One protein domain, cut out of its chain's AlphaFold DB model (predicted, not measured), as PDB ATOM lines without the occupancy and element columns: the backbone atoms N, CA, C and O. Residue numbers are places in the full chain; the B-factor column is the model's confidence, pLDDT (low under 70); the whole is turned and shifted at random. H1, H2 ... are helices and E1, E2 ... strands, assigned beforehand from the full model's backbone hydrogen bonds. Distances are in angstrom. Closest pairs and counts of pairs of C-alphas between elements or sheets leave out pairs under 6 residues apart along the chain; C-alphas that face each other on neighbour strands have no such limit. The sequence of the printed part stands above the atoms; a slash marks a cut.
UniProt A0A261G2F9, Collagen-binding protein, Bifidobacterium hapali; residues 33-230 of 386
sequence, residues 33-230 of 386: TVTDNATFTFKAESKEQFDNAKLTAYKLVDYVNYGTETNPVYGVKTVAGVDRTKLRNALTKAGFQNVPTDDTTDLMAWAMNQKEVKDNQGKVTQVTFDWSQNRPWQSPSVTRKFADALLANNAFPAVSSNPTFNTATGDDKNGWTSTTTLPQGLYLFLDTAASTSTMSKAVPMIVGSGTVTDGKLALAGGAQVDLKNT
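Overview. This is residues 33 to 230 of the 386 residues of the protein "Collagen-binding protein" of Bifidobacterium hapali (UniProt A0A261G2F9). Two four-stranded sheets stand partly face to face as a sandwich with their strands crossed: E5 E6 E1 E11 on one side, and the curled E3 E2 E7 E8 on the other. H3 and H4 cover the outer face of the curled sheet, H2 packs on H4, and the small hairpin of E9 and E10 lies beside E3. The printed part has 198 residues with four named helices and eleven named strands, in the order E1 H1 E2 E3 H2 H3 E4 H4 E5 E6 E7 E8 E9 E10 E11; under half of the residues are in them, and the class is mixed. The first sheet is mixed and the curled one antiparallel. The whole is compact, with a radius of gyration of the C-alphas of 17.4 A and spans of 47 by 46 by 31 A.

Arrangement. Start at E1, residues 37 to 44, an inner strand of the first sheet; H1, residues 47 to 52, is on that sheet at a height of 9.3 A. Next come E2, residues 55 to 65, and E3, residues 74 to 78, a hairpin with N 62 and O 77 2.8 A apart. H2, residues 84 to 94, and H3, residues 107 to 112, only just touch, with 3 pairs of C-alphas within 8 A, the closest those of Arg 88 and Leu 107 at 7.5 A. E4, residues 124 to 126, pairs with no named strand. H4, residues 141 to 152, touches H2 at a steep tilt of 43 degrees, opposite ways; their closest C-alphas, of Ala 94 and Phe 146, are 4.7 A apart. Find the hairpin of E5, residues 169 to 171, and E6, residues 175 to 183, with N 169 and O 177 2.9 A apart; E6 is antiparallel to E1, with N 42 and O 178 at 2.8 A. E7, residues 185 to 191, and E8, residues 205 to 208, form a hairpin, with N 187 and O 207 at 2.9 A; E7 is also the antiparallel neighbour of E2, with N 58 and O 188 within hydrogen-bond range at 2.8 A. H3 and H4 make two layers with this sheet, helices on one face of it, H4 over E7 and E8 at a height of 9.1 A. In the hairpin of E9, residues 211 to 213, and E10, residues 216 to 218, N 211 and O 218 are 2.8 A apart; the closest C-alphas of E10 and E3, of Leu 217 and Tyr 74, are 5.6 A apart. E11, residues 223 to 226, is parallel to E1, with N 41 and O 223 at 2.8 A. In H1, H2 and H3 every O i to N i+4 pair is within hydrogen-bond range, in H4 7 of 8.

Along the chain. Find C-alpha 37 at (38.858, -51.030, -20.910), where E1 begins; it spans 23.0 A. E2 spans 28.8 A, E6 26.1 A, E7 18.9 A, H4 16.6 A and H2 15.2 A. E11 ends at C-alpha 226, (38.451, -31.208, -16.913).

Size, cuts and confidence. The C-alphas of Thr 70 and Ser 197, the two farthest apart, are 53.9 A apart. The printed part has no cut. The links H2 to H3, H3 to E4, E4 to H4, H4 to E5 and E7 to E8 are long. The pLDDT is under 70 at residue 133, residues 136 to 140 and residue 220.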
ATOM      1  N   THR A  33      35.071 -59.948 -11.804       90.81
ATOM      2  CA  THR A  33      35.681 -58.630 -12.021       90.81
ATOM      3  C   THR A  33      35.571 -58.226 -13.486       90.81
ATOM      4  O   THR A  33      35.892 -59.004 -14.381       90.81
ATOM      5  N   VAL A  34      35.156 -56.987 -13.734       90.75
ATOM      6  CA  VAL A  34      35.113 -56.408 -15.076       90.75
ATOM      7  C   VAL A  34      36.530 -56.043 -15.509       90.75
ATOM      8  O   VAL A  34      37.200 -55.232 -14.867       90.75
ATOM      9  N   THR A  35      36.983 -56.638 -16.611       90.31
ATOM     10  CA  THR A  35      38.335 -56.445 -17.162       90.31
ATOM     11  C   THR A  35      38.371 -55.576 -18.413       90.31
ATOM     12  O   THR A  35      39.456 -55.270 -18.904       90.31
ATOM     13  N   ASP A  36      37.209 -55.179 -18.935       91.88
ATOM     14  CA  ASP A  36      37.122 -54.321 -20.112       91.88
ATOM     15  C   ASP A  36      37.789 -52.969 -19.869       91.88
ATOM     16  O   ASP A  36      37.830 -52.451 -18.749       91.88
ATOM     17  N   ASN A  37      38.282 -52.365 -20.945       92.50
ATOM     18  CA  ASN A  37      38.858 -51.030 -20.910       92.50
ATOM     19  C   ASN A  37      37.793 -49.946 -21.129       92.50
ATOM     20  O   ASN A  37      36.734 -50.174 -21.715       92.50
ATOM     21  N   ALA A  38      38.102 -48.735 -20.678       92.81
ATOM     22  CA  ALA A  38      37.347 -47.527 -20.956       92.81
ATOM     23  C   ALA A  38      38.272 -46.374 -21.345       92.81
ATOM     24  O   ALA A  38      39.405 -46.253 -20.871       92.81
ATOM     25  N   THR A  39      37.747 -45.493 -22.193       92.94
ATOM     26  CA  THR A  39      38.411 -44.246 -22.567       92.94
ATOM     27  C   THR A  39      38.147 -43.182 -21.511       92.94
ATOM     28  O   THR A  39      36.995 -42.861 -21.217       92.94
ATOM     29  N   PHE A  40      39.218 -42.599 -20.981       93.00
ATOM     30  CA  PHE A  40      39.187 -41.417 -20.129       93.00
ATOM     31  C   PHE A  40      39.596 -40.208 -20.969       93.00
ATOM     32  O   PHE A  40      40.707 -40.155 -21.491       93.00
ATOM     33  N   THR A  41      38.692 -39.245 -21.116       93.44
ATOM     34  CA  THR A  41      38.908 -37.996 -21.845       93.44
ATOM     35  C   THR A  41      39.147 -36.856 -20.867       93.44
ATOM     36  O   THR A  41      38.296 -36.541 -20.035       93.44
ATOM     37  N   PHE A  42      40.287 -36.200 -21.011       93.25
ATOM     38  CA  PHE A  42      40.661 -35.005 -20.277       93.25
ATOM     39  C   PHE A  42      40.439 -33.783 -21.157       93.25
ATOM     40  O   PHE A  42      40.737 -33.830 -22.351       93.25
ATOM     41  N   LYS A  43      39.921 -32.701 -20.579       93.62
ATOM     42  CA  LYS A  43      39.686 -31.424 -21.265       93.62
ATOM     43  C   LYS A  43      40.509 -30.314 -20.633       93.62
ATOM     44  O   LYS A  43      40.697 -30.319 -19.422       93.62
ATOM     45  N   ALA A  44      40.973 -29.366 -21.429       93.19
ATOM     46  CA  ALA A  44      41.659 -28.174 -20.948       93.19
ATOM     47  C   ALA A  44      41.315 -26.978 -21.842       93.19
ATOM     48  O   ALA A  44      40.847 -27.154 -22.965       93.19
ATOM     49  N   GLU A  45      41.538 -25.765 -21.352       91.69
ATOM     50  CA  GLU A  45      41.287 -24.538 -22.116       91.69
ATOM     51  C   GLU A  45      42.425 -24.265 -23.103       91.69
ATOM     52  O   GLU A  45      42.192 -23.708 -24.171       91.69
ATOM     53  N   SER A  46      43.641 -24.721 -22.790       92.25
ATOM     54  CA  SER A  46      44.814 -24.556 -23.645       92.25
ATOM     55  C   SER A  46      45.612 -25.849 -23.811       92.25
ATOM     56  O   SER A  46      45.582 -26.747 -22.962       92.25
ATOM     57  N   LYS A  47      46.383 -25.938 -24.900       93.12
ATOM     58  CA  LYS A  47      47.268 -27.085 -25.144       93.12
ATOM     59  C   LYS A  47      48.371 -27.190 -24.090       93.12
ATOM     60  O   LYS A  47      48.709 -28.293 -23.665       93.12
ATOM     61  N   GLU A  48      48.914 -26.061 -23.635       91.62
ATOM     62  CA  GLU A  48      50.039 -26.045 -22.689       91.62
ATOM     63  C   GLU A  48      49.680 -26.667 -21.336       91.62
ATOM     64  O   GLU A  48      50.555 -27.183 -20.645       91.62
ATOM     65  N   GLN A  49      48.396 -26.673 -20.965       93.19
ATOM     66  CA  GLN A  49      47.934 -27.386 -19.776       93.19
ATOM     67  C   GLN A  49      48.198 -28.894 -19.872       93.19
ATOM     68  O   GLN A  49      48.553 -29.498 -18.860       93.19
ATOM     69  N   PHE A  50      48.060 -29.496 -21.061       91.81
ATOM     70  CA  PHE A  50      48.409 -30.901 -21.295       91.81
ATOM     71  C   PHE A  50      49.917 -31.109 -21.348       91.81
ATOM     72  O   PHE A  50      50.411 -32.052 -20.741       91.81
ATOM     73  N   ASP A  51      50.635 -30.223 -22.039       89.25
ATOM     74  CA  ASP A  51      52.087 -30.344 -22.208       89.25
ATOM     75  C   ASP A  51      52.834 -30.249 -20.864       89.25
ATOM     76  O   ASP A  51      53.879 -30.872 -20.691       89.25
ATOM     77  N   ASN A  52      52.287 -29.501 -19.898       89.12
ATOM     78  CA  ASN A  52      52.858 -29.375 -18.558       89.12
ATOM     79  C   ASN A  52      52.433 -30.497 -17.598       89.12
ATOM     80  O   ASN A  52      53.167 -30.807 -16.663       89.12
ATOM     81  N   ALA A  53      51.245 -31.080 -17.768       91.25
ATOM     82  CA  ALA A  53      50.710 -32.046 -16.812       91.25
ATOM     83  C   ALA A  53      51.371 -33.425 -16.949       91.25
ATOM     84  O   ALA A  53      51.553 -33.951 -18.047       91.25
ATOM     85  N   LYS A  54      51.645 -34.072 -15.811       91.25
ATOM     86  CA  LYS A  54      52.172 -35.442 -15.770       91.25
ATOM     87  C   LYS A  54      51.364 -36.290 -14.803       91.25
ATOM     88  O   LYS A  54      51.659 -36.340 -13.608       91.25
ATOM     89  N   LEU A  55      50.351 -36.981 -15.316       91.69
ATOM     90  CA  LEU A  55      49.440 -37.752 -14.477       91.69
ATOM     91  C   LEU A  55      49.980 -39.146 -14.131       91.69
ATOM     92  O   LEU A  55      50.441 -39.899 -14.983       91.69
ATOM     93  N   THR A  56      49.851 -39.506 -12.859       92.81
ATOM     94  CA  THR A  56      49.955 -40.877 -12.343       92.81
ATOM     95  C   THR A  56      48.561 -41.319 -11.916       92.81
ATOM     96  O   THR A  56      47.861 -40.556 -11.246       92.81
ATOM     97  N   ALA A  57      48.150 -42.530 -12.287       94.12
ATOM     98  CA  ALA A  57      46.855 -43.079 -11.892       94.12
ATOM     99  C   ALA A  57      46.997 -44.124 -10.778       94.12
ATOM    100  O   ALA A  57      47.928 -44.927 -10.755       94.12
ATOM    101  N   TYR A  58      46.022 -44.147  -9.881       95.75
ATOM    102  CA  TYR A  58      45.870 -45.152  -8.838       95.75
ATOM    103  C   TYR A  58      44.455 -45.699  -8.937       95.75
ATOM    104  O   TYR A  58      43.491 -44.938  -8.803       95.75
ATOM    105  N   LYS A  59      44.314 -46.997  -9.214       95.19
ATOM    106  CA  LYS A  59      42.992 -47.628  -9.231       95.19
ATOM    107  C   LYS A  59      42.503 -47.709  -7.789       95.19
ATOM    108  O   LYS A  59      43.209 -48.227  -6.936       95.19
ATOM    109  N   LEU A  60      41.332 -47.153  -7.512       96.00
ATOM    110  CA  LEU A  60      40.718 -47.187  -6.184       96.00
ATOM    111  C   LEU A  60      39.761 -48.372  -6.064       96.00
ATOM    112  O   LEU A  60      39.689 -49.030  -5.027       96.00
ATOM    113  N   VAL A  61      39.009 -48.616  -7.139       93.69
ATOM    114  CA  VAL A  61      37.896 -49.560  -7.170       93.69
ATOM    115  C   VAL A  61      37.877 -50.329  -8.485       93.69
ATOM    116  O   VAL A  61      37.962 -49.728  -9.562       93.69
ATOM    117  N   ASP A  62      37.687 -51.638  -8.374       93.62
ATOM    118  CA  ASP A  62      37.267 -52.526  -9.448       93.62
ATOM    119  C   ASP A  62      35.741 -52.516  -9.587       93.62
ATOM    120  O   ASP A  62      35.004 -52.467  -8.597       93.62
ATOM    121  N   TYR A  63      35.257 -52.585 -10.825       92.44
ATOM    122  CA  TYR A  63      33.858 -52.913 -11.076       92.44
ATOM    123  C   TYR A  63      33.697 -54.426 -11.123       92.44
ATOM    124  O   TYR A  63      34.530 -55.134 -11.687       92.44
ATOM    125  N   VAL A  64      32.621 -54.917 -10.521       91.44
ATOM    126  CA  VAL A  64      32.317 -56.347 -10.408       91.44
ATOM    127  C   VAL A  64      30.893 -56.599 -10.885       91.44
ATOM    128  O   VAL A  64      30.013 -55.776 -10.645       91.44
ATOM    129  N   ASN A  65      30.666 -57.708 -11.585       90.00
ATOM    130  CA  ASN A  65      29.344 -58.169 -11.995       90.00
ATOM    131  C   ASN A  65      28.875 -59.292 -11.060       90.00
ATOM    132  O   ASN A  65      29.571 -60.293 -10.891       90.00
ATOM    133  N   TYR A  66      27.688 -59.112 -10.486       86.25
ATOM    134  CA  TYR A  66      26.968 -60.085  -9.658       86.25
ATOM    135  C   TYR A  66      25.804 -60.760 -10.403       86.25
ATOM    136  O   TYR A  66      25.135 -61.630  -9.850       86.25
ATOM    137  N   GLY A  67      25.512 -60.319 -11.628       85.50
ATOM    138  CA  GLY A  67      24.445 -60.844 -12.474       85.50
ATOM    139  C   GLY A  67      24.949 -61.825 -13.534       85.50
ATOM    140  O   GLY A  67      26.091 -62.275 -13.511       85.50
ATOM    141  N   THR A  68      24.085 -62.140 -14.497       83.12
ATOM    142  CA  THR A  68      24.452 -62.931 -15.682       83.12
ATOM    143  C   THR A  68      24.939 -62.021 -16.811       83.12
ATOM    144  O   THR A  68      24.788 -60.802 -16.746       83.12
ATOM    145  N   GLU A  69      25.478 -62.595 -17.888       78.94
ATOM    146  CA  GLU A  69      25.841 -61.833 -19.095       78.94
ATOM    147  C   GLU A  69      24.642 -61.089 -19.707       78.94
ATOM    148  O   GLU A  69      24.773 -59.966 -20.185       78.94
ATOM    149  N   THR A  70      23.452 -61.695 -19.658       83.50
ATOM    150  CA  THR A  70      22.214 -61.131 -20.217       83.50
ATOM    151  C   THR A  70      21.496 -60.162 -19.279       83.50
ATOM    152  O   THR A  70      20.708 -59.346 -19.747       83.50
ATOM    153  N   ASN A  71      21.766 -60.229 -17.971       85.38
ATOM    154  CA  ASN A  71      21.202 -59.349 -16.947       85.38
ATOM    155  C   ASN A  71      22.303 -58.945 -15.951       85.38
ATOM    156  O   ASN A  71      22.323 -59.445 -14.819       85.38
ATOM    157  N   PRO A  72      23.246 -58.080 -16.363       85.38
ATOM    158  CA  PRO A  72      24.359 -57.702 -15.510       85.38
ATOM    159  C   PRO A  72      23.887 -56.854 -14.324       85.38
ATOM    160  O   PRO A  72      23.012 -55.994 -14.449       85.38
ATOM    161  N   VAL A  73      24.513 -57.073 -13.168       88.12
ATOM    162  CA  VAL A  73      24.291 -56.301 -11.940       88.12
ATOM    163  C   VAL A  73      25.646 -55.854 -11.427       88.12
ATOM    164  O   VAL A  73      26.381 -56.636 -10.826       88.12
ATOM    165  N   TYR A  74      25.993 -54.597 -11.686       88.69
ATOM    166  CA  TYR A  74      27.314 -54.088 -11.349       88.69
ATOM    167  C   TYR A  74      27.388 -53.520  -9.932       88.69
ATOM    168  O   TYR A  74      26.498 -52.802  -9.474       88.69
ATOM    169  N   GLY A  75      28.503 -53.801  -9.269       88.25
ATOM    170  CA  GLY A  75      28.907 -53.205  -8.007       88.25
ATOM    171  C   GLY A  75      30.354 -52.727  -8.045       88.25
ATOM    172  O   GLY A  75      30.998 -52.675  -9.094       88.25
ATOM    173  N   VAL A  76      30.852 -52.361  -6.870       89.75
ATOM    174  CA  VAL A  76      32.198 -51.832  -6.664       89.75
ATOM    175  C   VAL A  76      32.923 -52.662  -5.619       89.75
ATOM    176  O   VAL A  76      32.311 -53.079  -4.636       89.75
ATOM    177  N   LYS A  77      34.224 -52.852  -5.817       92.31
ATOM    178  CA  LYS A  77      35.121 -53.507  -4.868       92.31
ATOM    179  C   LYS A  77      36.403 -52.700  -4.736       92.31
ATOM    180  O   LYS A  77      36.941 -52.243  -5.742       92.31
ATOM    181  N   THR A  78      36.891 -52.490  -3.521       94.69
ATOM    182  CA  THR A  78      38.203 -51.882  -3.288       94.69
ATOM    183  C   THR A  78      39.268 -52.734  -3.980       94.69
ATOM    184  O   THR A  78      39.266 -53.956  -3.839       94.69
ATOM    185  N   VAL A  79      40.175 -52.099  -4.727       93.94
ATOM    186  CA  VAL A  79      41.230 -52.832  -5.445       93.94
ATOM    187  C   VAL A  79      42.100 -53.649  -4.478       93.94
ATOM    188  O   VAL A  79      42.342 -53.256  -3.331       93.94
ATOM    189  N   ALA A  80      42.619 -54.779  -4.955       92.06
ATOM    190  CA  ALA A  80      43.578 -55.582  -4.205       92.06
ATOM    191  C   ALA A  80      44.888 -54.816  -3.911       92.06
ATOM    192  O   ALA A  80      45.297 -53.926  -4.654       92.06
ATOM    193  N   GLY A  81      45.573 -55.194  -2.825       92.81
ATOM    194  CA  GLY A  81      46.870 -54.614  -2.443       92.81
ATOM    195  C   GLY A  81      46.797 -53.235  -1.773       92.81
ATOM    196  O   GLY A  81      47.833 -52.610  -1.561       92.81
ATOM    197  N   VAL A  82      45.596 -52.757  -1.435       95.19
ATOM    198  CA  VAL A  82      45.395 -51.510  -0.689       95.19
ATOM    199  C   VAL A  82      45.920 -51.607   0.751       95.19
ATOM    200  O   VAL A  82      45.688 -52.590   1.457       95.19
ATOM    201  N   ASP A  83      46.562 -50.544   1.234       96.94
ATOM    202  CA  ASP A  83      46.823 -50.349   2.660       96.94
ATOM    203  C   ASP A  83      45.526 -49.902   3.351       96.94
ATOM    204  O   ASP A  83      45.117 -48.735   3.305       96.94
ATOM    205  N   ARG A  84      44.859 -50.861   4.000       95.12
ATOM    206  CA  ARG A  84      43.571 -50.644   4.668       95.12
ATOM    207  C   ARG A  84      43.645 -49.552   5.736       95.12
ATOM    208  O   ARG A  84      42.721 -48.749   5.844       95.12
ATOM    209  N   THR A  85      44.731 -49.478   6.504       96.06
ATOM    210  CA  THR A  85      44.893 -48.476   7.569       96.06
ATOM    211  C   THR A  85      44.970 -47.071   6.982       96.06
ATOM    212  O   THR A  85      44.277 -46.163   7.448       96.06
ATOM    213  N   LYS A  86      45.755 -46.884   5.915       97.50
ATOM    214  CA  LYS A  86      45.826 -45.599   5.208       97.50
ATOM    215  C   LYS A  86      44.491 -45.217   4.576       97.50
ATOM    216  O   LYS A  86      44.087 -44.061   4.696       97.50
ATOM    217  N   LEU A  87      43.774 -46.173   3.981       97.81
ATOM    218  CA  LEU A  87      42.451 -45.924   3.406       97.81
ATOM    219  C   LEU A  87      41.449 -45.463   4.474       97.81
ATOM    220  O   LEU A  87      40.764 -44.457   4.283       97.81
ATOM    221  N   ARG A  88      41.411 -46.131   5.634       97.38
ATOM    222  CA  ARG A  88      40.563 -45.715   6.764       97.38
ATOM    223  C   ARG A  88      40.880 -44.297   7.226       97.38
ATOM    224  O   ARG A  88      39.965 -43.502   7.448       97.38
ATOM    225  N   ASN A  89      42.164 -43.957   7.325       97.50
ATOM    226  CA  ASN A  89      42.598 -42.612   7.698       97.50
ATOM    227  C   ASN A  89      42.174 -41.564   6.659       97.50
ATOM    228  O   ASN A  89      41.730 -40.481   7.038       97.50
ATOM    229  N   ALA A  90      42.266 -41.877   5.363       98.00
ATOM    230  CA  ALA A  90      41.823 -40.981   4.298       98.00
ATOM    231  C   ALA A  90      40.303 -40.745   4.331       98.00
ATOM    232  O   ALA A  90      39.865 -39.597   4.255       98.00
ATOM    233  N   LEU A  91      39.502 -41.799   4.527       97.31
ATOM    234  CA  LEU A  91      38.048 -41.689   4.706       97.31
ATOM    235  C   LEU A  91      37.697 -40.864   5.955       97.31
ATOM    236  O   LEU A  91      36.860 -39.966   5.896       97.31
ATOM    237  N   THR A  92      38.393 -41.091   7.068       96.31
ATOM    238  CA  THR A  92      38.184 -40.323   8.306       96.31
ATOM    239  C   THR A  92      38.496 -38.837   8.102       96.31
ATOM    240  O   THR A  92      37.702 -37.979   8.479       96.31
ATOM    241  N   LYS A  93      39.611 -38.505   7.430       95.50
ATOM    242  CA  LYS A  93      39.961 -37.118   7.064       95.50
ATOM    243  C   LYS A  93      38.935 -36.469   6.133       95.50
ATOM    244  O   LYS A  93      38.716 -35.261   6.212       95.50
ATOM    245  N   ALA A  94      38.294 -37.260   5.277       94.31
ATOM    246  CA  ALA A  94      37.206 -36.801   4.422       94.31
ATOM    247  C   ALA A  94      35.901 -36.516   5.186       94.31
ATOM    248  O   ALA A  94      35.008 -35.871   4.643       94.31
ATOM    249  N   GLY A  95      35.810 -36.926   6.456       93.50
ATOM    250  CA  GLY A  95      34.659 -36.690   7.327       93.50
ATOM    251  C   GLY A  95      33.761 -37.910   7.526       93.50
ATOM    252  O   GLY A  95      32.740 -37.791   8.202       93.50
ATOM    253  N   PHE A  96      34.119 -39.077   6.977       94.19
ATOM    254  CA  PHE A  96      33.402 -40.318   7.271       94.19
ATOM    255  C   PHE A  96      33.608 -40.705   8.737       94.19
ATOM    256  O   PHE A  96      34.732 -40.757   9.234       94.19
ATOM    257  N   GLN A  97      32.508 -40.997   9.424       92.44
ATOM    258  CA  GLN A  97      32.506 -41.455  10.812       92.44
ATOM    259  C   GLN A  97      32.307 -42.971  10.863       92.44
ATOM    260  O   GLN A  97      31.742 -43.550   9.939       92.44
ATOM    261  N   ASN A  98      32.755 -43.610  11.947       92.12
ATOM    262  CA  ASN A  98      32.580 -45.050  12.182       92.12
ATOM    263  C   ASN A  98      33.092 -45.931  11.029       92.12
ATOM    264  O   ASN A  98      32.483 -46.945  10.695       92.12
ATOM    265  N   VAL A  99      34.214 -45.537  10.416       95.56
ATOM    266  CA  VAL A  99      34.824 -46.298   9.319       95.56
ATOM    267  C   VAL A  99      35.179 -47.713   9.814       95.56
ATOM    268  O   VAL A  99      35.992 -47.813  10.751       95.56
ATOM    269  N   PRO A 100      34.632 -48.782   9.191       95.31
ATOM    270  CA  PRO A 100      34.757 -50.164   9.653       95.31
ATOM    271  C   PRO A 100      36.195 -50.567   9.982       95.31
ATOM    272  O   PRO A 100      37.136 -50.203   9.271       95.31
ATOM    273  N   THR A 101      36.366 -51.285  11.091       93.31
ATOM    274  CA  THR A 101      37.663 -51.766  11.600       93.31
ATOM    275  C   THR A 101      37.906 -53.239  11.323       93.31
ATOM    276  O   THR A 101      39.050 -53.671  11.422       93.31
ATOM    277  N   ASP A 102      36.853 -54.001  11.026       89.94
ATOM    278  CA  ASP A 102      36.974 -55.410  10.671       89.94
ATOM    279  C   ASP A 102      37.750 -55.563   9.357       89.94
ATOM    280  O   ASP A 102      37.923 -54.609   8.593       89.94
ATOM    281  N   ASP A 103      38.254 -56.757   9.101       86.00
ATOM    282  CA  ASP A 103      39.028 -57.108   7.912       86.00
ATOM    283  C   ASP A 103      38.155 -57.580   6.738       86.00
ATOM    284  O   ASP A 103      38.645 -57.650   5.611       86.00
ATOM    285  N   THR A 104      36.862 -57.826   6.967       87.38
ATOM    286  CA  THR A 104      35.940 -58.381   5.962       87.38
ATOM    287  C   THR A 104      35.193 -57.331   5.139       87.38
ATOM    288  O   THR A 104      34.849 -57.573   3.983       87.38
ATOM    289  N   THR A 105      34.949 -56.149   5.702       92.94
ATOM    290  CA  THR A 105      34.141 -55.107   5.066       92.94
ATOM    291  C   THR A 105      34.937 -54.398   3.978       92.94
ATOM    292  O   THR A 105      36.004 -53.833   4.231       92.94
ATOM    293  N   ASP A 106      34.403 -54.340   2.764       94.06
ATOM    294  CA  ASP A 106      34.984 -53.539   1.689       94.06
ATOM    295  C   ASP A 106      34.794 -52.038   1.972       94.06
ATOM    296  O   ASP A 106      33.669 -51.540   2.025       94.06
ATOM    297  N   LEU A 107      35.891 -51.302   2.189       94.88
ATOM    298  CA  LEU A 107      35.820 -49.916   2.665       94.88
ATOM    299  C   LEU A 107      35.341 -48.933   1.602       94.88
ATOM    300  O   LEU A 107      34.589 -48.022   1.942       94.88
ATOM    301  N   MET A 108      35.759 -49.087   0.342       94.00
ATOM    302  CA  MET A 108      35.263 -48.219  -0.725       94.00
ATOM    303  C   MET A 108      33.793 -48.507  -1.010       94.00
ATOM    304  O   MET A 108      33.017 -47.561  -1.116       94.00
ATOM    305  N   ALA A 109      33.377 -49.777  -1.056       91.19
ATOM    306  CA  ALA A 109      31.969 -50.121  -1.228       91.19
ATOM    307  C   ALA A 109      31.110 -49.620  -0.054       91.19
ATOM    308  O   ALA A 109      30.036 -49.061  -0.275       91.19
ATOM    309  N   TRP A 110      31.595 -49.749   1.188       93.19
ATOM    310  CA  TRP A 110      30.947 -49.183   2.375       93.19
ATOM    311  C   TRP A 110      30.827 -47.659   2.285       93.19
ATOM    312  O   TRP A 110      29.732 -47.128   2.478       93.19
ATOM    313  N   ALA A 111      31.921 -46.959   1.964       92.19
ATOM    314  CA  ALA A 111      31.965 -45.498   1.902       92.19
ATOM    315  C   ALA A 111      31.065 -44.947   0.788       92.19
ATOM    316  O   ALA A 111      30.344 -43.975   0.993       92.19
ATOM    317  N   MET A 112      31.064 -45.597  -0.378       87.62
ATOM    318  CA  MET A 112      30.228 -45.212  -1.517       87.62
ATOM    319  C   MET A 112      28.733 -45.453  -1.278       87.62
ATOM    320  O   MET A 112      27.921 -44.780  -1.905       87.62
ATOM    321  N   ASN A 113      28.381 -46.358  -0.360       85.12
ATOM    322  CA  ASN A 113      27.005 -46.623   0.066       85.12
ATOM    323  C   ASN A 113      26.479 -45.664   1.142       85.12
ATOM    324  O   ASN A 113      25.282 -45.693   1.449       85.12
ATOM    325  N   GLN A 114      27.340 -44.849   1.756       86.69
ATOM    326  CA  GLN A 114      26.899 -43.900   2.775       86.69
ATOM    327  C   GLN A 114      26.001 -42.832   2.144       86.69
ATOM    328  O   GLN A 114      26.218 -42.393   1.015       86.69
ATOM    329  N   LYS A 115      24.994 -42.393   2.897       85.81
ATOM    330  CA  LYS A 115      24.117 -41.289   2.506       85.81
ATOM    331  C   LYS A 115      24.316 -40.137   3.471       85.81
ATOM    332  O   LYS A 115      24.610 -40.360   4.643       85.81
ATOM    333  N   GLU A 116      24.147 -38.915   2.977       88.12
ATOM    334  CA  GLU A 116      24.148 -37.757   3.862       88.12
ATOM    335  C   GLU A 116      22.992 -37.875   4.861       88.12
ATOM    336  O   GLU A 116      21.838 -38.050   4.467       88.12
ATOM    337  N   VAL A 117      23.313 -37.769   6.146       88.69
ATOM    338  CA  VAL A 117      22.329 -37.704   7.231       88.69
ATOM    339  C   VAL A 117      22.570 -36.420   8.002       88.69
ATOM    340  O   VAL A 117      23.715 -36.046   8.262       88.69
ATOM    341  N   LYS A 118      21.478 -35.742   8.355       90.31
ATOM    342  CA  LYS A 118      21.485 -34.557   9.211       90.31
ATOM    343  C   LYS A 118      20.765 -34.865  10.513       90.31
ATOM    344  O   LYS A 118      19.787 -35.611  10.510       90.31
ATOM    345  N   ASP A 119      21.249 -34.295  11.605       88.88
ATOM    346  CA  ASP A 119      20.509 -34.290  12.863       88.88
ATOM    347  C   ASP A 119      19.304 -33.334  12.810       88.88
ATOM    348  O   ASP A 119      19.065 -32.627  11.825       88.88
ATOM    349  N   ASN A 120      18.542 -33.291  13.905       90.38
ATOM    350  CA  ASN A 120      17.358 -32.441  14.041       90.38
ATOM    351  C   ASN A 120      17.681 -30.933  14.009       90.38
ATOM    352  O   ASN A 120      16.760 -30.120  13.959       90.38
ATOM    353  N   GLN A 121      18.961 -30.548  14.053       90.12
ATOM    354  CA  GLN A 121      19.437 -29.167  13.952       90.12
ATOM    355  C   GLN A 121      20.009 -28.848  12.557       90.12
ATOM    356  O   GLN A 121      20.500 -27.744  12.330       90.12
ATOM    357  N   GLY A 122      19.936 -29.789  11.608       85.50
ATOM    358  CA  GLY A 122      20.424 -29.613  10.240       85.50
ATOM    359  C   GLY A 122      21.937 -29.790  10.082       85.50
ATOM    360  O   GLY A 122      22.462 -29.542   8.993       85.50
ATOM    361  N   LYS A 123      22.651 -30.238  11.122       86.81
ATOM    362  CA  LYS A 123      24.087 -30.520  11.052       86.81
ATOM    363  C   LYS A 123      24.311 -31.900  10.441       86.81
ATOM    364  O   LYS A 123      23.686 -32.878  10.838       86.81
ATOM    365  N   VAL A 124      25.236 -31.982   9.486       85.94
ATOM    366  CA  VAL A 124      25.619 -33.242   8.833       85.94
ATOM    367  C   VAL A 124      26.330 -34.158   9.838       85.94
ATOM    368  O   VAL A 124      27.371 -33.793  10.388       85.94
ATOM    369  N   THR A 125      25.770 -35.345  10.074       86.69
ATOM    370  CA  THR A 125      26.311 -36.389  10.963       86.69
ATOM    371  C   THR A 125      26.927 -37.557  10.195       86.69
ATOM    372  O   THR A 125      27.819 -38.227  10.707       86.69
ATOM    373  N   GLN A 126      26.503 -37.767   8.950       88.94
ATOM    374  CA  GLN A 126      27.060 -38.751   8.028       88.94
ATOM    375  C   GLN A 126      27.265 -38.076   6.680       88.94
ATOM    376  O   GLN A 126      26.397 -37.336   6.224       88.94
ATOM    377  N   VAL A 127      28.413 -38.319   6.057       90.31
ATOM    378  CA  VAL A 127      28.772 -37.717   4.771       90.31
ATOM    379  C   VAL A 127      28.595 -38.712   3.629       90.31
ATOM    380  O   VAL A 127      28.656 -39.924   3.825       90.31
ATOM    381  N   THR A 128      28.418 -38.186   2.422       88.44
ATOM    382  CA  THR A 128      28.515 -38.932   1.164       88.44
ATOM    383  C   THR A 128      29.622 -38.324   0.318       88.44
ATOM    384  O   THR A 128      29.927 -37.137   0.454       88.44
ATOM    385  N   PHE A 129      30.199 -39.105  -0.593       86.88
ATOM    386  CA  PHE A 129      31.001 -38.515  -1.656       86.88
ATOM    387  C   PHE A 129      30.152 -37.547  -2.482       86.88
ATOM    388  O   PHE A 129      29.003 -37.823  -2.829       86.88
ATOM    389  N   ASP A 130      30.747 -36.407  -2.794       82.69
ATOM    390  CA  ASP A 130      30.144 -35.289  -3.497       82.69
ATOM    391  C   ASP A 130      30.949 -34.924  -4.753       82.69
ATOM    392  O   ASP A 130      32.045 -35.432  -5.007       82.69
ATOM    393  N   TRP A 131      30.389 -34.061  -5.598       76.44
ATOM    394  CA  TRP A 131      31.028 -33.649  -6.846       76.44
ATOM    395  C   TRP A 131      30.732 -32.186  -7.197       76.44
ATOM    396  O   TRP A 131      29.617 -31.715  -6.988       76.44
ATOM    397  N   SER A 132      31.718 -31.507  -7.798       70.38
ATOM    398  CA  SER A 132      31.538 -30.223  -8.481       70.38
ATOM    399  C   SER A 132      32.047 -30.293  -9.906       70.38
ATOM    400  O   SER A 132      33.144 -30.790 -10.185       70.38
ATOM    401  N   GLN A 133      31.237 -29.694 -10.761       67.88
ATOM    402  CA  GLN A 133      31.473 -29.444 -12.171       67.88
ATOM    403  C   GLN A 133      32.205 -28.108 -12.386       67.88
ATOM    404  O   GLN A 133      32.952 -27.961 -13.342       67.88
ATOM    405  N   ASN A 134      32.034 -27.157 -11.461       70.88
ATOM    406  CA  ASN A 134      32.466 -25.774 -11.633       70.88
ATOM    407  C   ASN A 134      33.636 -25.429 -10.706       70.88
ATOM    408  O   ASN A 134      33.747 -25.953  -9.589       70.88
ATOM    409  N   ARG A 135      34.487 -24.512 -11.177       70.88
ATOM    410  CA  ARG A 135      35.463 -23.803 -10.342       70.88
ATOM    411  C   ARG A 135      34.734 -22.849  -9.365       70.88
ATOM    412  O   ARG A 135      33.663 -22.356  -9.718       70.88
ATOM    413  N   PRO A 136      35.290 -22.567  -8.172       65.50
ATOM    414  CA  PRO A 136      36.435 -23.250  -7.580       65.50
ATOM    415  C   PRO A 136      36.026 -24.689  -7.244       65.50
ATOM    416  O   PRO A 136      34.971 -24.924  -6.650       65.50
ATOM    417  N   TRP A 137      36.840 -25.686  -7.615       69.38
ATOM    418  CA  TRP A 137      36.534 -27.116  -7.393       69.38
ATOM    419  C   TRP A 137      36.636 -27.530  -5.906       69.38
ATOM    420  O   TRP A 137      37.019 -28.663  -5.592       69.38
ATOM    421  N   GLN A 138      36.340 -26.583  -5.018       57.31
ATOM    422  CA  GLN A 138      36.435 -26.587  -3.564       57.31
ATOM    423  C   GLN A 138      35.093 -26.909  -2.881       57.31
ATOM    424  O   GLN A 138      35.036 -27.047  -1.665       57.31
ATOM    425  N   SER A 139      34.006 -27.058  -3.644       54.34
ATOM    426  CA  SER A 139      32.720 -27.576  -3.150       54.34
ATOM    427  C   SER A 139      32.281 -28.794  -3.951       54.34
ATOM    428  O   SER A 139      31.284 -28.772  -4.666       54.34
ATOM    429  N   PRO A 140      33.082 -29.858  -3.842       58.91
ATOM    430  CA  PRO A 140      32.650 -30.969  -3.018       58.91
ATOM    431  C   PRO A 140      33.609 -31.139  -1.832       58.91
ATOM    432  O   PRO A 140      34.802 -31.384  -2.005       58.91
ATOM    433  N   SER A 141      33.089 -30.950  -0.624       73.81
ATOM    434  CA  SER A 141      33.842 -30.899   0.628       73.81
ATOM    435  C   SER A 141      34.392 -32.257   1.078       73.81
ATOM    436  O   SER A 141      35.368 -32.278   1.824       73.81
ATOM    437  N   VAL A 142      33.814 -33.378   0.630       89.19
ATOM    438  CA  VAL A 142      34.173 -34.732   1.090       89.19
ATOM    439  C   VAL A 142      35.132 -35.390   0.106       89.19
ATOM    440  O   VAL A 142      36.237 -35.783   0.482       89.19
ATOM    441  N   THR A 143      34.767 -35.451  -1.178       89.75
ATOM    442  CA  THR A 143      35.590 -36.076  -2.227       89.75
ATOM    443  C   THR A 143      36.922 -35.351  -2.407       89.75
ATOM    444  O   THR A 143      37.945 -36.003  -2.620       89.75
ATOM    445  N   ARG A 144      36.946 -34.016  -2.265       88.69
ATOM    446  CA  ARG A 144      38.189 -33.228  -2.276       88.69
ATOM    447  C   ARG A 144      39.102 -33.621  -1.119       88.69
ATOM    448  O   ARG A 144      40.227 -34.030  -1.368       88.69
ATOM    449  N   LYS A 145      38.598 -33.591   0.120       91.50
ATOM    450  CA  LYS A 145      39.373 -33.981   1.312       91.50
ATOM    451  C   LYS A 145      39.877 -35.417   1.230       91.50
ATOM    452  O   LYS A 145      40.992 -35.691   1.661       91.50
ATOM    453  N   PHE A 146      39.080 -36.326   0.668       94.94
ATOM    454  CA  PHE A 146      39.509 -37.699   0.421       94.94
ATOM    455  C   PHE A 146      40.682 -37.749  -0.564       94.94
ATOM    456  O   PHE A 146      41.708 -38.357  -0.261       94.94
ATOM    457  N   ALA A 147      40.568 -37.064  -1.704       93.69
ATOM    458  CA  ALA A 147      41.633 -36.999  -2.701       93.69
ATOM    459  C   ALA A 147      42.912 -36.340  -2.148       93.69
ATOM    460  O   ALA A 147      44.008 -36.838  -2.394       93.69
ATOM    461  N   ASP A 148      42.780 -35.279  -1.349       92.88
ATOM    462  CA  ASP A 148      43.905 -34.584  -0.712       92.88
ATOM    463  C   ASP A 148      44.564 -35.458   0.372       92.88
ATOM    464  O   ASP A 148      45.790 -35.499   0.497       92.88
ATOM    465  N   ALA A 149      43.773 -36.224   1.129       95.81
ATOM    466  CA  ALA A 149      44.298 -37.185   2.093       95.81
ATOM    467  C   ALA A 149      45.082 -38.316   1.411       95.81
ATOM    468  O   ALA A 149      46.128 -38.717   1.926       95.81
ATOM    469  N   LEU A 150      44.612 -38.796   0.253       96.75
ATOM    470  CA  LEU A 150      45.329 -39.780  -0.559       96.75
ATOM    471  C   LEU A 150      46.579 -39.197  -1.223       96.75
ATOM    472  O   LEU A 150      47.583 -39.895  -1.310       96.75
ATOM    473  N   LEU A 151      46.563 -37.927  -1.640       94.25
ATOM    474  CA  LEU A 151      47.767 -37.235  -2.106       94.25
ATOM    475  C   LEU A 151      48.840 -37.201  -1.005       94.25
ATOM    476  O   LEU A 151      50.005 -37.475  -1.276       94.25
ATOM    477  N   ALA A 152      48.447 -36.891   0.235       94.69
ATOM    478  CA  ALA A 152      49.374 -36.786   1.358       94.69
ATOM    479  C   ALA A 152      49.909 -38.145   1.845       94.69
ATOM    480  O   ALA A 152      51.052 -38.235   2.290       94.69
ATOM    481  N   ASN A 153      49.087 -39.198   1.817       95.12
ATOM    482  CA  ASN A 153      49.489 -40.541   2.235       95.12
ATOM    483  C   ASN A 153      48.669 -41.605   1.499       95.12
ATOM    484  O   ASN A 153      47.645 -42.082   1.999       95.12
ATOM    485  N   ASN A 154      49.118 -41.959   0.298       93.56
ATOM    486  CA  ASN A 154      48.352 -42.821  -0.588       93.56
ATOM    487  C   ASN A 154      48.256 -44.257  -0.046       93.56
ATOM    488  O   ASN A 154      49.250 -44.853   0.377       93.56
ATOM    489  N   ALA A 155      47.038 -44.797  -0.065       95.00
ATOM    490  CA  ALA A 155      46.724 -46.161   0.346       95.00
ATOM    491  C   ALA A 155      46.822 -47.169  -0.807       95.00
ATOM    492  O   ALA A 155      46.876 -48.371  -0.567       95.00
ATOM    493  N   PHE A 156      46.796 -46.689  -2.048       96.25
ATOM    494  CA  PHE A 156      46.593 -47.522  -3.224       96.25
ATOM    495  C   PHE A 156      47.902 -47.756  -3.979       96.25
ATOM    496  O   PHE A 156      48.717 -46.832  -4.084       96.25
ATOM    497  N   PRO A 157      48.107 -48.957  -4.546       90.56
ATOM    498  CA  PRO A 157      49.213 -49.188  -5.459       90.56
ATOM    499  C   PRO A 157      49.019 -48.361  -6.736       90.56
ATOM    500  O   PRO A 157      47.898 -48.191  -7.228       90.56
ATOM    501  N   ALA A 158      50.116 -47.835  -7.279       83.75
ATOM    502  CA  ALA A 158      50.086 -47.224  -8.604       83.75
ATOM    503  C   ALA A 158      49.699 -48.280  -9.645       83.75
ATOM    504  O   ALA A 158      50.051 -49.456  -9.507       83.75
ATOM    505  N   VAL A 159      48.996 -47.868 -10.701       83.50
ATOM    506  CA  VAL A 159      48.811 -48.764 -11.848       83.50
ATOM    507  C   VAL A 159      50.176 -49.094 -12.461       83.50
ATOM    508  O   VAL A 159      51.065 -48.245 -12.505       83.50
ATOM    509  N   SER A 160      50.352 -50.322 -12.949       75.56
ATOM    510  CA  SER A 160      51.639 -50.806 -13.479       75.56
ATOM    511  C   SER A 160      52.161 -50.000 -14.673       75.56
ATOM    512  O   SER A 160      53.362 -49.982 -14.931       75.56
ATOM    513  N   SER A 161      51.271 -49.320 -15.393       75.12
ATOM    514  CA  SER A 161      51.597 -48.401 -16.477       75.12
ATOM    515  C   SER A 161      50.840 -47.096 -16.273       75.12
ATOM    516  O   SER A 161      49.611 -47.070 -16.378       75.12
ATOM    517  N   ASN A 162      51.568 -46.017 -15.989       75.88
ATOM    518  CA  ASN A 162      50.966 -44.692 -15.888       75.88
ATOM    519  C   ASN A 162      50.239 -44.322 -17.188       75.88
ATOM    520  O   ASN A 162      50.715 -44.672 -18.270       75.88
ATOM    521  N   PRO A 163      49.105 -43.608 -17.096       77.00
ATOM    522  CA  PRO A 163      48.388 -43.163 -18.276       77.00
ATOM    523  C   PRO A 163      49.267 -42.197 -19.068       77.00
ATOM    524  O   PRO A 163      49.632 -41.127 -18.580       77.00
ATOM    525  N   THR A 164      49.583 -42.558 -20.305       79.50
ATOM    526  CA  THR A 164      50.132 -41.603 -21.264       79.50
ATOM    527  C   THR A 164      48.963 -40.891 -21.923       79.50
ATOM    528  O   THR A 164      48.014 -41.534 -22.386       79.50
ATOM    529  N   PHE A 165      49.017 -39.564 -21.942       82.69
ATOM    530  CA  PHE A 165      48.110 -38.771 -22.753       82.69
ATOM    531  C   PHE A 165      48.376 -39.044 -24.232       82.69
ATOM    532  O   PHE A 165      49.511 -38.935 -24.696       82.69
ATOM    533  N   ASN A 166      47.326 -39.363 -24.980       86.81
ATOM    534  CA  ASN A 166      47.379 -39.303 -26.435       86.81
ATOM    535  C   ASN A 166      47.615 -37.854 -26.888       86.81
ATOM    536  O   ASN A 166      47.375 -36.903 -26.135       86.81
ATOM    537  N   THR A 167      48.041 -37.675 -28.138       90.31
ATOM    538  CA  THR A 167      48.194 -36.345 -28.741       90.31
ATOM    539  C   THR A 167      46.931 -35.515 -28.532       90.31
ATOM    540  O   THR A 167      45.839 -35.938 -28.915       90.31
ATOM    541  N   ALA A 168      47.083 -34.347 -27.903       92.75
ATOM    542  CA  ALA A 168      45.965 -33.454 -27.644       92.75
ATOM    543  C   ALA A 168      45.404 -32.880 -28.956       92.75
ATOM    544  O   ALA A 168      46.162 -32.514 -29.856       92.75
ATOM    545  N   THR A 169      44.082 -32.780 -29.050       94.19
ATOM    546  CA  THR A 169      43.354 -32.246 -30.207       94.19
ATOM    547  C   THR A 169      42.359 -31.178 -29.760       94.19
ATOM    548  O   THR A 169      41.738 -31.311 -28.705       94.19
ATOM    549  N   GLY A 170      42.206 -30.114 -30.547       94.25
ATOM    550  CA  GLY A 170      41.318 -28.992 -30.238       94.25
ATOM    551  C   GLY A 170      41.917 -27.647 -30.637       94.25
ATOM    552  O   GLY A 170      42.817 -27.597 -31.477       94.25
ATOM    553  N   ASP A 171      41.394 -26.576 -30.043       92.25
ATOM    554  CA  ASP A 171      41.852 -25.200 -30.242       92.25
ATOM    555  C   ASP A 171      41.519 -24.322 -29.022       92.25
ATOM    556  O   ASP A 171      40.664 -24.671 -28.210       92.25
ATOM    557  N   ASP A 172      42.168 -23.162 -28.898       87.69
ATOM    558  CA  ASP A 172      42.026 -22.274 -27.728       87.69
ATOM    559  C   ASP A 172      40.636 -21.616 -27.602       87.69
ATOM    560  O   ASP A 172      40.329 -21.002 -26.583       87.69
ATOM    561  N   LYS A 173      39.774 -21.719 -28.624       87.94
ATOM    562  CA  LYS A 173      38.408 -21.178 -28.595       87.94
ATOM    563  C   LYS A 173      37.394 -22.220 -28.123       87.94
ATOM    564  O   LYS A 173      36.455 -21.875 -27.409       87.94
ATOM    565  N   ASN A 174      37.555 -23.469 -28.549       87.75
ATOM    566  CA  ASN A 174      36.630 -24.571 -28.269       87.75
ATOM    567  C   ASN A 174      37.135 -25.515 -27.166       87.75
ATOM    568  O   ASN A 174      36.394 -26.395 -26.720       87.75
ATOM    569  N   GLY A 175      38.375 -25.319 -26.722       92.88
ATOM    570  CA  GLY A 175      39.073 -26.165 -25.771       92.88
ATOM    571  C   GLY A 175      39.839 -27.301 -26.445       92.88
ATOM    572  O   GLY A 175      39.628 -27.671 -27.603       92.88
ATOM    573  N   TRP A 176      40.734 -27.880 -25.661       95.44
ATOM    574  CA  TRP A 176      41.586 -28.995 -26.027       95.44
ATOM    575  C   TRP A 176      41.148 -30.264 -25.309       95.44
ATOM    576  O   TRP A 176      40.656 -30.230 -24.179       95.44
ATOM    577  N   THR A 177      41.373 -31.407 -25.946       95.25
ATOM    578  CA  THR A 177      41.099 -32.722 -25.374       95.25
ATOM    579  C   THR A 177      42.281 -33.660 -25.551       95.25
ATOM    580  O   THR A 177      42.961 -33.629 -26.570       95.25
ATOM    581  N   SER A 178      42.506 -34.528 -24.572       94.75
ATOM    582  CA  SER A 178      43.407 -35.673 -24.692       94.75
ATOM    583  C   SER A 178      42.749 -36.897 -24.069       94.75
ATOM    584  O   SER A 178      41.877 -36.787 -23.208       94.75
ATOM    585  N   THR A 179      43.125 -38.084 -24.528       93.62
ATOM    586  CA  THR A 179      42.547 -39.341 -24.054       93.62
ATOM    587  C   THR A 179      43.615 -40.285 -23.543       93.62
ATOM    588  O   THR A 179      44.776 -40.212 -23.936       93.62
ATOM    589  N   THR A 180      43.204 -41.193 -22.671       92.69
ATOM    590  CA  THR A 180      43.976 -42.369 -22.286       92.69
ATOM    591  C   THR A 180      43.018 -43.540 -22.081       92.69
ATOM    592  O   THR A 180      41.821 -43.337 -21.850       92.69
ATOM    593  N   THR A 181      43.531 -44.761 -22.171       92.00
ATOM    594  CA  THR A 181      42.737 -45.984 -22.030       92.00
ATOM    595  C   THR A 181      43.220 -46.742 -20.806       92.00
ATOM    596  O   THR A 181      44.400 -47.072 -20.707       92.00
ATOM    597  N   LEU A 182      42.308 -47.020 -19.879       92.06
ATOM    598  CA  LEU A 182      42.572 -47.794 -18.665       92.06
ATOM    599  C   LEU A 182      41.476 -48.854 -18.496       92.06
ATOM    600  O   LEU A 182      40.380 -48.667 -19.035       92.06
ATOM    601  N   PRO A 183      41.722 -49.929 -17.727       92.19
ATOM    602  CA  PRO A 183      40.657 -50.822 -17.289       92.19
ATOM    603  C   PRO A 183      39.509 -50.043 -16.646       92.19
ATOM    604  O   PRO A 183      39.709 -48.984 -16.049       92.19
ATOM    605  N   GLN A 184      38.294 -50.560 -16.748       92.50
ATOM    606  CA  GLN A 184      37.145 -49.932 -16.113       92.50
ATOM    607  C   GLN A 184      37.301 -49.917 -14.586       92.50
ATOM    608  O   GLN A 184      37.796 -50.868 -13.969       92.50
ATOM    609  N   GLY A 185      36.896 -48.806 -13.971       92.06
ATOM    610  CA  GLY A 185      36.987 -48.612 -12.529       92.06
ATOM    611  C   GLY A 185      36.924 -47.149 -12.100       92.06
ATOM    612  O   GLY A 185      36.663 -46.244 -12.897       92.06
ATOM    613  N   LEU A 186      37.183 -46.932 -10.811       93.06
ATOM    614  CA  LEU A 186      37.377 -45.608 -10.216       93.06
ATOM    615  C   LEU A 186      38.865 -45.357 -10.003       93.06
ATOM    616  O   LEU A 186      39.543 -46.185  -9.397       93.06
ATOM    617  N   TYR A 187      39.351 -44.199 -10.432       94.38
ATOM    618  CA  TYR A 187      40.766 -43.853 -10.374       94.38
ATOM    619  C   TYR A 187      40.995 -42.521  -9.677       94.38
ATOM    620  O   TYR A 187      40.241 -41.573  -9.887       94.38
ATOM    621  N   LEU A 188      42.072 -42.441  -8.899       95.50
ATOM    622  CA  LEU A 188      42.701 -41.192  -8.491       95.50
ATOM    623  C   LEU A 188      43.809 -40.858  -9.494       95.50
ATOM    624  O   LEU A 188      44.760 -41.622  -9.645       95.50
ATOM    625  N   PHE A 189      43.706 -39.704 -10.139       94.38
ATOM    626  CA  PHE A 189      44.757 -39.117 -10.954       94.38
ATOM    627  C   PHE A 189      45.469 -38.034 -10.149       94.38
ATOM    628  O   PHE A 189      44.844 -37.079  -9.680       94.38
ATOM    629  N   LEU A 190      46.781 -38.195 -10.002       94.00
ATOM    630  CA  LEU A 190      47.664 -37.227  -9.368       94.00
ATOM    631  C   LEU A 190      48.578 -36.627 -10.423       94.00
ATOM    632  O   LEU A 190      49.289 -37.356 -11.113       94.00
ATOM    633  N   ASP A 191      48.579 -35.305 -10.526       93.12
ATOM    634  CA  ASP A 191      49.619 -34.615 -11.272       93.12
ATOM    635  C   ASP A 191      50.933 -34.703 -10.491       93.12
ATOM    636  O   ASP A 191      50.974 -34.552  -9.269       93.12
ATOM    637  N   THR A 192      52.011 -35.007 -11.192       89.94
ATOM    638  CA  THR A 192      53.365 -35.130 -10.642       89.94
ATOM    639  C   THR A 192      54.302 -34.070 -11.199       89.94
ATOM    640  O   THR A 192      55.447 -33.989 -10.760       89.94
ATOM    641  N   ALA A 193      53.822 -33.239 -12.127       89.25
ATOM    642  CA  ALA A 193      54.551 -32.067 -12.566       89.25
ATOM    643  C   ALA A 193      54.688 -31.052 -11.421       89.25
ATOM    644  O   ALA A 193      53.813 -30.933 -10.555       89.25
ATOM    645  N   ALA A 194      55.803 -30.323 -11.423       86.38
ATOM    646  CA  ALA A 194      55.941 -29.118 -10.620       86.38
ATOM    647  C   ALA A 194      55.125 -27.987 -11.265       86.38
ATOM    648  O   ALA A 194      55.015 -27.918 -12.491       86.38
ATOM    649  N   SER A 195      54.566 -27.092 -10.451       85.62
ATOM    650  CA  SER A 195      54.017 -25.846 -10.980       85.62
ATOM    651  C   SER A 195      55.138 -24.943 -11.491       85.62
ATOM    652  O   SER A 195      56.241 -24.934 -10.945       85.62
ATOM    653  N   THR A 196      54.836 -24.141 -12.501       84.81
ATOM    654  CA  THR A 196      55.713 -23.078 -12.993       84.81
ATOM    655  C   THR A 196      55.126 -21.714 -12.626       84.81
ATOM    656  O   THR A 196      54.018 -21.620 -12.094       84.81
ATOM    657  N   SER A 197      55.842 -20.631 -12.934       74.69
ATOM    658  CA  SER A 197      55.323 -19.268 -12.760       74.69
ATOM    659  C   SER A 197      54.100 -18.962 -13.633       74.69
ATOM    660  O   SER A 197      53.391 -17.998 -13.358       74.69
ATOM    661  N   THR A 198      53.848 -19.761 -14.675       83.62
ATOM    662  CA  THR A 198      52.763 -19.548 -15.641       83.62
ATOM    663  C   THR A 198      51.747 -20.685 -15.686       83.62
ATOM    664  O   THR A 198      50.719 -20.548 -16.347       83.62
ATOM    665  N   MET A 199      51.989 -21.795 -14.988       90.06
ATOM    666  CA  MET A 199      51.115 -22.963 -14.999       90.06
ATOM    667  C   MET A 199      51.036 -23.590 -13.614       90.06
ATOM    668  O   MET A 199      52.046 -23.979 -13.026       90.06
ATOM    669  N   SER A 200      49.822 -23.737 -13.097       91.38
ATOM    670  CA  SER A 200      49.611 -24.452 -11.848       91.38
ATOM    671  C   SER A 200      49.729 -25.965 -12.049       91.38
ATOM    672  O   SER A 200      49.547 -26.505 -13.142       91.38
ATOM    673  N   LYS A 201      49.964 -26.674 -10.951       91.31
ATOM    674  CA  LYS A 201      49.776 -28.121 -10.891       91.31
ATOM    675  C   LYS A 201      48.282 -28.449 -10.874       91.31
ATOM    676  O   LYS A 201      47.505 -27.688 -10.292       91.31
ATOM    677  N   ALA A 202      47.858 -29.558 -11.484       91.50
ATOM    678  CA  ALA A 202      46.463 -29.969 -11.364       91.50
ATOM    679  C   ALA A 202      46.171 -30.510  -9.957       91.50
ATOM    680  O   ALA A 202      46.922 -31.332  -9.423       91.50
ATOM    681  N   VAL A 203      45.054 -30.086  -9.357       90.12
ATOM    682  CA  VAL A 203      44.595 -30.692  -8.094       90.12
ATOM    683  C   VAL A 203      44.220 -32.166  -8.306       90.12
ATOM    684  O   VAL A 203      43.786 -32.521  -9.405       90.12
ATOM    685  N   PRO A 204      44.305 -33.029  -7.272       91.88
ATOM    686  CA  PRO A 204      43.920 -34.437  -7.371       91.88
ATOM    687  C   PRO A 204      42.530 -34.635  -7.993       91.88
ATOM    688  O   PRO A 204      41.582 -33.915  -7.664       91.88
ATOM    689  N   MET A 205      42.379 -35.613  -8.882       91.25
ATOM    690  CA  MET A 205      41.110 -35.875  -9.569       91.25
ATOM    691  C   MET A 205      40.673 -37.312  -9.329       91.25
ATOM    692  O   MET A 205      41.427 -38.230  -9.625       91.25
ATOM    693  N   ILE A 206      39.451 -37.516  -8.837       91.88
ATOM    694  CA  ILE A 206      38.853 -38.852  -8.760       91.88
ATOM    695  C   ILE A 206      37.832 -38.997  -9.882       91.88
ATOM    696  O   ILE A 206      36.910 -38.186  -9.990       91.88
ATOM    697  N   VAL A 207      38.018 -40.006 -10.728       90.62
ATOM    698  CA  VAL A 207      37.288 -40.166 -11.987       90.62
ATOM    699  C   VAL A 207      36.899 -41.628 -12.170       90.62
ATOM    700  O   VAL A 207      37.752 -42.513 -12.132       90.62
ATOM    701  N   GLY A 208      35.603 -41.884 -12.338       90.88
ATOM    702  CA  GLY A 208      35.060 -43.210 -12.628       90.88
ATOM    703  C   GLY A 208      34.675 -43.333 -14.097       90.88
ATOM    704  O   GLY A 208      34.155 -42.376 -14.665       90.88
ATOM    705  N   SER A 209      34.913 -44.501 -14.695       90.69
ATOM    706  CA  SER A 209      34.472 -44.811 -16.066       90.69
ATOM    707  C   SER A 209      33.025 -45.306 -16.158       90.69
ATOM    708  O   SER A 209      32.495 -45.499 -17.251       90.69
ATOM    709  N   GLY A 210      32.398 -45.579 -15.015       86.44
ATOM    710  CA  GLY A 210      30.988 -45.924 -14.905       86.44
ATOM    711  C   GLY A 210      30.113 -44.706 -14.620       86.44
ATOM    712  O   GLY A 210      30.579 -43.625 -14.261       86.44
ATOM    713  N   THR A 211      28.806 -44.899 -14.726       81.06
ATOM    714  CA  THR A 211      27.790 -43.899 -14.383       81.06
ATOM    715  C   THR A 211      26.782 -44.505 -13.427       81.06
ATOM    716  O   THR A 211      26.488 -45.694 -13.529       81.06
ATOM    717  N   VAL A 212      26.244 -43.703 -12.509       78.12
ATOM    718  CA  VAL A 212      25.193 -44.160 -11.600       78.12
ATOM    719  C   VAL A 212      23.882 -43.468 -11.928       78.12
ATOM    720  O   VAL A 212      23.815 -42.243 -12.010       78.12
ATOM    721  N   THR A 213      22.842 -44.274 -12.136       73.56
ATOM    722  CA  THR A 213      21.468 -43.816 -12.373       73.56
ATOM    723  C   THR A 213      20.542 -44.596 -11.450       73.56
ATOM    724  O   THR A 213      20.614 -45.822 -11.413       73.56
ATOM    725  N   ASP A 214      19.724 -43.893 -10.666       74.25
ATOM    726  CA  ASP A 214      18.788 -44.491  -9.701       74.25
ATOM    727  C   ASP A 214      19.440 -45.527  -8.768       74.25
ATOM    728  O   ASP A 214      18.904 -46.603  -8.508       74.25
ATOM    729  N   GLY A 215      20.652 -45.223  -8.295       72.88
ATOM    730  CA  GLY A 215      21.424 -46.115  -7.432       72.88
ATOM    731  C   GLY A 215      22.195 -47.218  -8.154       72.88
ATOM    732  O   GLY A 215      23.045 -47.843  -7.533       72.88
ATOM    733  N   LYS A 216      21.962 -47.446  -9.451       79.00
ATOM    734  CA  LYS A 216      22.559 -48.552 -10.210       79.00
ATOM    735  C   LYS A 216      23.774 -48.103 -11.008       79.00
ATOM    736  O   LYS A 216      23.712 -47.107 -11.730       79.00
ATOM    737  N   LEU A 217      24.857 -48.871 -10.913       84.81
ATOM    738  CA  LEU A 217      26.064 -48.681 -11.710       84.81
ATOM    739  C   LEU A 217      25.870 -49.237 -13.129       84.81
ATOM    740  O   LEU A 217      25.459 -50.379 -13.310       84.81
ATOM    741  N   ALA A 218      26.207 -48.429 -14.130       84.94
ATOM    742  CA  ALA A 218      26.209 -48.785 -15.545       84.94
ATOM    743  C   ALA A 218      27.553 -48.417 -16.188       84.94
ATOM    744  O   ALA A 218      28.099 -47.343 -15.924       84.94
ATOM    745  N   LEU A 219      28.075 -49.285 -17.060       85.50
ATOM    746  CA  LEU A 219      29.459 -49.213 -17.559       85.50
ATOM    747  C   LEU A 219      29.604 -48.677 -18.996       85.50
ATOM    748  O   LEU A 219      30.681 -48.709 -19.581       85.50
ATOM    749  N   ALA A 220      28.531 -48.148 -19.580       68.38
ATOM    750  CA  ALA A 220      28.445 -47.881 -21.018       68.38
ATOM    751  C   ALA A 220      29.009 -46.516 -21.486       68.38
ATOM    752  O   ALA A 220      28.499 -45.966 -22.460       68.38
ATOM    753  N   GLY A 221      29.985 -45.904 -20.799       70.19
ATOM    754  CA  GLY A 221      30.139 -44.442 -20.911       70.19
ATOM    755  C   GLY A 221      31.511 -43.784 -20.865       70.19
ATOM    756  O   GLY A 221      31.520 -42.556 -20.906       70.19
ATOM    757  N   GLY A 222      32.635 -44.508 -20.796       84.50
ATOM    758  CA  GLY A 222      33.950 -43.872 -20.618       84.50
ATOM    759  C   GLY A 222      33.972 -42.868 -19.453       84.50
ATOM    760  O   GLY A 222      33.098 -42.870 -18.589       84.50
ATOM    761  N   ALA A 223      34.952 -41.972 -19.427       88.62
ATOM    762  CA  ALA A 223      34.953 -40.855 -18.490       88.62
ATOM    763  C   ALA A 223      35.315 -39.547 -19.182       88.62
ATOM    764  O   ALA A 223      36.118 -39.530 -20.111       88.62
ATOM    765  N   GLN A 224      34.763 -38.440 -18.688       88.44
ATOM    766  CA  GLN A 224      35.204 -37.098 -19.056       88.44
ATOM    767  C   GLN A 224      35.515 -36.295 -17.799       88.44
ATOM    768  O   GLN A 224      34.731 -36.297 -16.849       88.44
ATOM    769  N   VAL A 225      36.645 -35.598 -17.807       87.94
ATOM    770  CA  VAL A 225      37.082 -34.751 -16.699       87.94
ATOM    771  C   VAL A 225      37.826 -33.536 -17.239       87.94
ATOM    772  O   VAL A 225      38.592 -33.644 -18.192       87.94
ATOM    773  N   ASP A 226      37.616 -32.374 -16.634       90.12
ATOM    774  CA  ASP A 226      38.451 -31.208 -16.913       90.12
ATOM    775  C   ASP A 226      39.756 -31.338 -16.130       90.12
ATOM    776  O   ASP A 226      39.743 -31.628 -14.929       90.12
ATOM    777  N   LEU A 227      40.884 -31.136 -16.804       90.62
ATOM    778  CA  LEU A 227      42.189 -31.068 -16.179       90.62
ATOM    779  C   LEU A 227      42.204 -29.864 -15.241       90.62
ATOM    780  O   LEU A 227      41.975 -28.723 -15.643       90.62
ATOM    781  N   LYS A 228      42.451 -30.131 -13.959       89.69
ATOM    782  CA  LYS A 228      42.236 -29.141 -12.902       89.69
ATOM    783  C   LYS A 228      43.465 -28.285 -12.592       89.69
ATOM    784  O   LYS A 228      43.744 -28.019 -11.423       89.69
ATOM    785  N   ASN A 229      44.214 -27.911 -13.629       91.81
ATOM    786  CA  ASN A 229      45.274 -26.903 -13.579       91.81
ATOM    787  C   ASN A 229      44.816 -25.589 -14.232       91.81
ATOM    788  O   ASN A 229      43.713 -25.485 -14.776       91.81
ATOM    789  N   THR A 230      45.671 -24.576 -14.159       90.62
ATOM    790  CA  THR A 230      45.380 -23.221 -14.615       90.62
ATOM    791  C   THR A 230      46.602 -22.620 -15.268       90.62
ATOM    792  O   THR A 230      47.666 -22.529 -14.649       90.62
TER     793      THR A 230